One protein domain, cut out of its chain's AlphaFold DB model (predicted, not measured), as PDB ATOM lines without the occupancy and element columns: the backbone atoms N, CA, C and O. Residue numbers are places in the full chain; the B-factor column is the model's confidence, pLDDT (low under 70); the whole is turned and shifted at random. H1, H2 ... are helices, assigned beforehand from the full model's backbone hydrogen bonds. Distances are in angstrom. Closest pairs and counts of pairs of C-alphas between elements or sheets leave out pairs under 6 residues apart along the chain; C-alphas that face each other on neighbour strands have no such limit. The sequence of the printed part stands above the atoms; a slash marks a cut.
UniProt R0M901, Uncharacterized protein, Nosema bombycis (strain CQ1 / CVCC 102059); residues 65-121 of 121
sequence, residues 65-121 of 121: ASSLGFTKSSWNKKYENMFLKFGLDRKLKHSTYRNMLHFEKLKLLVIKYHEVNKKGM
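Overview. This is residues 65 to 121 of the 121 residues of an uncharacterized protein of Nosema bombycis (strain CQ1 / CVCC 102059) (UniProt R0M901). One long helix, H2, makes the length of the domain, and a short helix, H1, meets its middle stretch, residues 107 to 111, at a steep angle. The link between them, residues 86 to 96, leads back to the beginning of H2, while a stretch with no named element, residues 65 to 76, comes before H1, and residues 115 to 121, of which 115 to 119 belong to H2, stick out as a free end. The printed part has 57 residues with two named helices, H1 then H2, and no named strand; its class is all helix. It is only just compact, close to loose, with a radius of gyration of the C-alphas of 12.2 A, and elongated, spanning 38 by 25 by 19 A.

Along the chain. H2, residues 97 to 119, measures 33.6 A from C-alpha 97 at (11.358, 11.761, 42.652) to C-alpha 119 at (11.780, 45.096, 46.752). H1, residues 77 to 85, measures 12.6 A and begins with C-alpha 77 at (27.325, 32.613, 42.488).

Arrangement. H2 touches H1 with residues 107 to 111 alone. The closest C-alphas of the two helices are those of Phe 83 and Lys 107, 7.0 A apart. The helices run opposite ways at a steep tilt of 69.8 degrees, only just short of about perpendicular. Every O i to N i+4 pair is within hydrogen-bond range in H2, and 4 of 5 are in H1.

Size, cuts and confidence. The two C-alphas farthest apart, those of Thr 96 and Met 121, are 38.5 A apart. The printed part has no cut and ends at Met 121, the chain's last residue. The link from H1 to H2, with 11 residues, is long. The mean pLDDT of the printed part is 70.9; residues 65 to 75, 97 to 99, 101 and 118 to 121 are under 70.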
ATOM      1  N   ALA A  65      18.357  25.508  37.933       54.72
ATOM      2  CA  ALA A  65      19.261  26.113  36.970       54.72
ATOM      3  C   ALA A  65      18.577  26.305  35.611       54.72
ATOM      4  O   ALA A  65      18.402  27.433  35.171       54.72
ATOM      5  N   SER A  66      18.092  25.224  35.002       47.47
ATOM      6  CA  SER A  66      17.481  25.247  33.673       47.47
ATOM      7  C   SER A  66      16.158  26.014  33.660       47.47
ATOM      8  O   SER A  66      15.906  26.762  32.720       47.47
ATOM      9  N   SER A  67      15.348  25.910  34.720       49.19
ATOM     10  CA  SER A  67      14.094  26.678  34.843       49.19
ATOM     11  C   SER A  67      14.302  28.181  35.074       49.19
ATOM     12  O   SER A  67      13.404  28.974  34.810       49.19
ATOM     13  N   LEU A  68      15.486  28.579  35.543       55.34
ATOM     14  CA  LEU A  68      15.886  29.971  35.750       55.34
ATOM     15  C   LEU A  68      16.763  30.508  34.601       55.34
ATOM     16  O   LEU A  68      17.316  31.599  34.717       55.34
ATOM     17  N   GLY A  69      16.913  29.751  33.505       50.25
ATOM     18  CA  GLY A  69      17.732  30.132  32.348       50.25
ATOM     19  C   GLY A  69      19.245  29.961  32.544       50.25
ATOM     20  O   GLY A  69      20.033  30.455  31.739       50.25
ATOM     21  N   PHE A  70      19.673  29.264  33.598       53.47
ATOM     22  CA  PHE A  70      21.076  28.975  33.873       53.47
ATOM     23  C   PHE A  70      21.549  27.687  33.190       53.47
ATOM     24  O   PHE A  70      20.984  26.605  33.357       53.47
ATOM     25  N   THR A  71      22.650  27.802  32.458       56.84
ATOM     26  CA  THR A  71      23.470  26.696  31.966       56.84
ATOM     27  C   THR A  71      24.636  26.469  32.934       56.84
ATOM     28  O   THR A  71      24.878  27.273  33.837       56.84
ATOM     29  N   LYS A  72      25.430  25.406  32.729       53.97
ATOM     30  CA  LYS A  72      26.705  25.227  33.458       53.97
ATOM     31  C   LYS A  72      27.623  26.456  33.351       53.97
ATOM     32  O   LYS A  72      28.401  26.700  34.263       53.97
ATOM     33  N   SER A  73      27.526  27.214  32.257       54.75
ATOM     34  CA  SER A  73      28.335  28.406  31.986       54.75
ATOM     35  C   SER A  73      27.738  29.718  32.510       54.75
ATOM     36  O   SER A  73      28.483  30.683  32.644       54.75
ATOM     37  N   SER A  74      26.444  29.775  32.847       60.38
ATOM     38  CA  SER A  74      25.793  30.978  33.401       60.38
ATOM     39  C   SER A  74      25.384  30.843  34.872       60.38
ATOM     40  O   SER A  74      24.637  31.674  35.390       60.38
ATOM     41  N   TRP A  75      25.891  29.823  35.572       63.53
ATOM     42  CA  TRP A  75      25.612  29.595  36.990       63.53
ATOM     43  C   TRP A  75      25.986  30.810  37.852       63.53
ATOM     44  O   TRP A  75      27.139  31.243  37.911       63.53
ATOM     45  N   ASN A  76      24.992  31.379  38.533       73.25
ATOM     46  CA  ASN A  76      25.159  32.618  39.280       73.25
ATOM     47  C   ASN A  76      25.542  32.339  40.745       73.25
ATOM     48  O   ASN A  76      24.718  31.870  41.536       73.25
ATOM     49  N   LYS A  77      26.768  32.734  41.124       79.06
ATOM     50  CA  LYS A  77      27.325  32.613  42.488       79.06
ATOM     51  C   LYS A  77      26.428  33.202  43.585       79.06
ATOM     52  O   LYS A  77      26.491  32.779  44.735       79.06
ATOM     53  N   LYS A  78      25.564  34.168  43.257       78.25
ATOM     54  CA  LYS A  78      24.589  34.734  44.201       78.25
ATOM     55  C   LYS A  78      23.590  33.681  44.689       78.25
ATOM     56  O   LYS A  78      23.293  33.655  45.880       78.25
ATOM     57  N   TYR A  79      23.063  32.846  43.792       76.31
ATOM     58  CA  TYR A  79      22.112  31.795  44.167       76.31
ATOM     59  C   TYR A  79      22.806  30.652  44.896       76.31
ATOM     60  O   TYR A  79      22.254  30.121  45.848       76.31
ATOM     61  N   GLU A  80      24.043  30.338  44.527       78.38
ATOM     62  CA  GLU A  80      24.865  29.367  45.248       78.38
ATOM     63  C   GLU A  80      25.102  29.788  46.704       78.38
ATOM     64  O   GLU A  80      24.765  29.049  47.625       78.38
ATOM     65  N   ASN A  81      25.557  31.026  46.921       83.69
ATOM     66  CA  ASN A  81      25.729  31.586  48.264       83.69
ATOM     67  C   ASN A  81      24.410  31.655  49.044       83.69
ATOM     68  O   ASN A  81      24.405  31.549  50.268       83.69
ATOM     69  N   MET A  82      23.290  31.866  48.351       83.19
ATOM     70  CA  MET A  82      21.964  31.839  48.958       83.19
ATOM     71  C   MET A  82      21.611  30.422  49.412       83.19
ATOM     72  O   MET A  82      21.309  30.230  50.581       83.19
ATOM     73  N   PHE A  83      21.712  29.422  48.537       85.06
ATOM     74  CA  PHE A  83      21.410  28.027  48.855       85.06
ATOM     75  C   PHE A  83      22.303  27.453  49.947       85.06
ATOM     76  O   PHE A  83      21.793  26.740  50.809       85.06
ATOM     77  N   LEU A  84      23.584  27.825  49.970       86.38
ATOM     78  CA  LEU A  84      24.524  27.434  51.017       86.38
ATOM     79  C   LEU A  84      24.019  27.824  52.417       86.38
ATOM     80  O   LEU A  84      24.098  27.025  53.346       86.38
ATOM     81  N   LYS A  85      23.423  29.016  52.572       85.88
ATOM     82  CA  LYS A  85      22.860  29.477  53.858       85.88
ATOM     83  C   LYS A  85      21.694  28.619  54.353       85.88
ATOM     84  O   LYS A  85      21.442  28.583  55.551       85.88
ATOM     85  N   PHE A  86      21.002  27.936  53.444       82.12
ATOM     86  CA  PHE A  86      19.878  27.048  53.749       82.12
ATOM     87  C   PHE A  86      20.258  25.558  53.659       82.12
ATOM     88  O   PHE A  86      19.384  24.701  53.769       82.12
ATOM     89  N   GLY A  87      21.537  25.229  53.435       83.50
ATOM     90  CA  GLY A  87      22.006  23.850  53.248       83.50
ATOM     91  C   GLY A  87      21.476  23.167  51.979       83.50
ATOM     92  O   GLY A  87      21.421  21.938  51.917       83.50
ATOM     93  N   LEU A  88      21.053  23.948  50.978       84.06
ATOM     94  CA  LEU A  88      20.475  23.474  49.711       84.06
ATOM     95  C   LEU A  88      21.521  23.297  48.595       84.06
ATOM     96  O   LEU A  88      21.174  22.992  47.453       84.06
ATOM     97  N   ASP A  89      22.796  23.501  48.917       78.50
ATOM     98  CA  ASP A  89      23.965  23.195  48.085       78.50
ATOM     99  C   ASP A  89      24.268  21.685  48.039       78.50
ATOM    100  O   ASP A  89      24.901  21.185  47.108       78.50
ATOM    101  N   ARG A  90      23.786  20.941  49.038       78.19
ATOM    102  CA  ARG A  90      24.059  19.513  49.205       78.19
ATOM    103  C   ARG A  90      23.116  18.655  48.372       78.19
ATOM    104  O   ARG A  90      21.961  18.997  48.135       78.19
ATOM    105  N   LYS A  91      23.588  17.470  47.980       74.62
ATOM    106  CA  LYS A  91      22.712  16.439  47.411       74.62
ATOM    107  C   LYS A  91      21.788  15.882  48.494       74.62
ATOM    108  O   LYS A  91      22.199  15.695  49.638       74.62
ATOM    109  N   LEU A  92      20.553  15.565  48.113       73.81
ATOM    110  CA  LEU A  92      19.627  14.851  48.987       73.81
ATOM    111  C   LEU A  92      20.196  13.480  49.354       73.81
ATOM    112  O   LEU A  92      20.641  12.736  48.482       73.81
ATOM    113  N   LYS A  93      20.098  13.115  50.636       77.31
ATOM    114  CA  LYS A  93      20.458  11.774  51.122       77.31
ATOM    115  C   LYS A  93      19.604  10.678  50.470       77.31
ATOM    116  O   LYS A  93      20.096   9.589  50.200       77.31
ATOM    117  N   HIS A  94      18.332  10.984  50.204       75.38
ATOM    118  CA  HIS A  94      17.376  10.087  49.557       75.38
ATOM    119  C   HIS A  94      16.791  10.771  48.318       75.38
ATOM    120  O   HIS A  94      15.832  11.539  48.416       75.38
ATOM    121  N   SER A  95      17.377  10.498  47.155       70.88
ATOM    122  CA  SER A  95      17.035  11.111  45.867       70.88
ATOM    123  C   SER A  95      15.832  10.443  45.189       70.88
ATOM    124  O   SER A  95      15.909  10.018  44.038       70.88
ATOM    125  N   THR A  96      14.716  10.316  45.906       73.62
ATOM    126  CA  THR A  96      13.444   9.904  45.293       73.62
ATOM    127  C   THR A  96      12.864  11.057  44.473       73.62
ATOM    128  O   THR A  96      13.139  12.223  44.756       73.62
ATOM    129  N   TYR A  97      12.019  10.750  43.486       61.47
ATOM    130  CA  TYR A  97      11.358  11.761  42.652       61.47
ATOM    131  C   TYR A  97      10.650  12.844  43.482       61.47
ATOM    132  O   TYR A  97      10.883  14.038  43.298       61.47
ATOM    133  N   ARG A  98       9.851  12.419  44.468       66.50
ATOM    134  CA  ARG A  98       9.130  13.310  45.385       66.50
ATOM    135  C   ARG A  98      10.078  14.226  46.159       66.50
ATOM    136  O   ARG A  98       9.828  15.425  46.256       66.50
ATOM    137  N   ASN A  99      11.177  13.682  46.679       68.44
ATOM    138  CA  ASN A  99      12.147  14.464  47.442       68.44
ATOM    139  C   ASN A  99      12.886  15.465  46.548       68.44
ATOM    140  O   ASN A  99      13.073  16.604  46.960       68.44
ATOM    141  N   MET A 100      13.247  15.073  45.322       70.31
ATOM    142  CA  MET A 100      13.856  15.975  44.338       70.31
ATOM    143  C   MET A 100      12.899  17.116  43.978       70.31
ATOM    144  O   MET A 100      13.296  18.276  44.008       70.31
ATOM    145  N   LEU A 101      11.617  16.822  43.742       69.62
ATOM    146  CA  LEU A 101      10.605  17.842  43.468       69.62
ATOM    147  C   LEU A 101      10.438  18.817  44.645       69.62
ATOM    148  O   LEU A 101      10.417  20.031  44.445       69.62
ATOM    149  N   HIS A 102      10.336  18.309  45.877       75.31
ATOM    150  CA  HIS A 102      10.248  19.159  47.069       75.31
ATOM    151  C   HIS A 102      11.509  20.002  47.273       75.31
ATOM    152  O   HIS A 102      11.408  21.172  47.637       75.31
ATOM    153  N   PHE A 103      12.684  19.440  47.003       77.69
ATOM    154  CA  PHE A 103      13.958  20.138  47.129       77.69
ATOM    155  C   PHE A 103      14.091  21.286  46.127       77.69
ATOM    156  O   PHE A 103      14.461  22.396  46.508       77.69
ATOM    157  N   GLU A 104      13.708  21.070  44.869       75.50
ATOM    158  CA  GLU A 104      13.697  22.133  43.861       75.50
ATOM    159  C   GLU A 104      12.623  23.196  44.169       75.50
ATOM    160  O   GLU A 104      12.905  24.393  44.102       75.50
ATOM    161  N   LYS A 105      11.425  22.799  44.631       76.06
ATOM    162  CA  LYS A 105      10.400  23.747  45.116       76.06
ATOM    163  C   LYS A 105      10.920  24.614  46.268       76.06
ATOM    164  O   LYS A 105      10.692  25.822  46.275       76.06
ATOM    165  N   LEU A 106      11.648  24.027  47.217       79.69
ATOM    166  CA  LEU A 106      12.237  24.755  48.340       79.69
ATOM    167  C   LEU A 106      13.277  25.779  47.873       79.69
ATOM    168  O   LEU A 106      13.247  26.928  48.314       79.69
ATOM    169  N   LYS A 107      14.153  25.410  46.931       80.44
ATOM    170  CA  LYS A 107      15.101  26.363  46.339       80.44
ATOM    171  C   LYS A 107      14.388  27.530  45.649       80.44
ATOM    172  O   LYS A 107      14.803  28.678  45.813       80.44
ATOM    173  N   LEU A 108      13.300  27.269  44.920       77.12
ATOM    174  CA  LEU A 108      12.501  28.323  44.287       77.12
ATOM    175  C   LEU A 108      11.888  29.275  45.322       77.12
ATOM    176  O   LEU A 108      11.941  30.492  45.144       77.12
ATOM    177  N   LEU A 109      11.337  28.734  46.412       77.12
ATOM    178  CA  LEU A 109      10.769  29.530  47.502       77.12
ATOM    179  C   LEU A 109      11.816  30.445  48.139       77.12
ATOM    180  O   LEU A 109      11.545  31.625  48.346       77.12
ATOM    181  N   VAL A 110      13.023  29.931  48.385       80.69
ATOM    182  CA  VAL A 110      14.145  30.718  48.919       80.69
ATOM    183  C   VAL A 110      14.506  31.879  47.987       80.69
ATOM    184  O   VAL A 110      14.696  33.006  48.452       80.69
ATOM    185  N   ILE A 111      14.543  31.642  46.671       78.75
ATOM    186  CA  ILE A 111      14.757  32.710  45.685       78.75
ATOM    187  C   ILE A 111      13.647  33.754  45.775       78.75
ATOM    188  O   ILE A 111      13.941  34.942  45.905       78.75
ATOM    189  N   LYS A 112      12.382  33.325  45.734       76.56
ATOM    190  CA  LYS A 112      11.221  34.225  45.745       76.56
ATOM    191  C   LYS A 112      11.162  35.067  47.011       76.56
ATOM    192  O   LYS A 112      10.964  36.275  46.926       76.56
ATOM    193  N   TYR A 113      11.412  34.456  48.164       79.12
ATOM    194  CA  TYR A 113      11.524  35.151  49.442       79.12
ATOM    195  C   TYR A 113      12.576  36.265  49.383       79.12
ATOM    196  O   TYR A 113      12.315  37.409  49.757       79.12
ATOM    197  N   HIS A 114      13.754  35.964  48.832       77.31
ATOM    198  CA  HIS A 114      14.803  36.961  48.666       77.31
ATOM    199  C   HIS A 114      14.472  38.046  47.637       77.31
ATOM    200  O   HIS A 114      14.885  39.185  47.835       77.31
ATOM    201  N   GLU A 115      13.761  37.732  46.553       75.88
ATOM    202  CA  GLU A 115      13.298  38.721  45.571       75.88
ATOM    203  C   GLU A 115      12.289  39.701  46.179       75.88
ATOM    204  O   GLU A 115      12.393  40.903  45.938       75.88
ATOM    205  N   VAL A 116      11.347  39.201  46.985       76.50
ATOM    206  CA  VAL A 116      10.343  40.021  47.679       76.50
ATOM    207  C   VAL A 116      11.011  40.929  48.707       76.50
ATOM    208  O   VAL A 116      10.800  42.139  48.675       76.50
ATOM    209  N   ASN A 117      11.904  40.389  49.539       71.12
ATOM    210  CA  ASN A 117      12.627  41.187  50.532       71.12
ATOM    211  C   ASN A 117      13.552  42.238  49.904       71.12
ATOM    212  O   ASN A 117      13.821  43.260  50.520       71.12
ATOM    213  N   LYS A 118      14.017  42.022  48.667       63.81
ATOM    214  CA  LYS A 118      14.816  43.011  47.931       63.81
ATOM    215  C   LYS A 118      14.008  44.179  47.367       63.81
ATOM    216  O   LYS A 118      14.621  45.165  46.991       63.81
ATOM    217  N   LYS A 119      12.687  44.035  47.225       53.16
ATOM    218  CA  LYS A 119      11.780  45.096  46.752       53.16
ATOM    219  C   LYS A 119      11.193  45.931  47.897       53.16
ATOM    220  O   LYS A 119      10.564  46.944  47.627       53.16
ATOM    221  N   GLY A 120      11.350  45.472  49.142       46.66
ATOM    222  CA  GLY A 120      10.921  46.169  50.360       46.66
ATOM    223  C   GLY A 120      12.029  46.964  51.065       46.66
ATOM    224  O   GLY A 120      11.777  47.497  52.142       46.66
ATOM    225  N   MET A 121      13.231  47.021  50.480       43.88
ATOM    226  CA  MET A 121      14.303  47.982  50.783       43.88
ATOM    227  C   MET A 121      14.481  48.894  49.573       43.88
ATOM    228  O   MET A 121      14.874  50.058  49.785       43.88
TER     229      MET A 121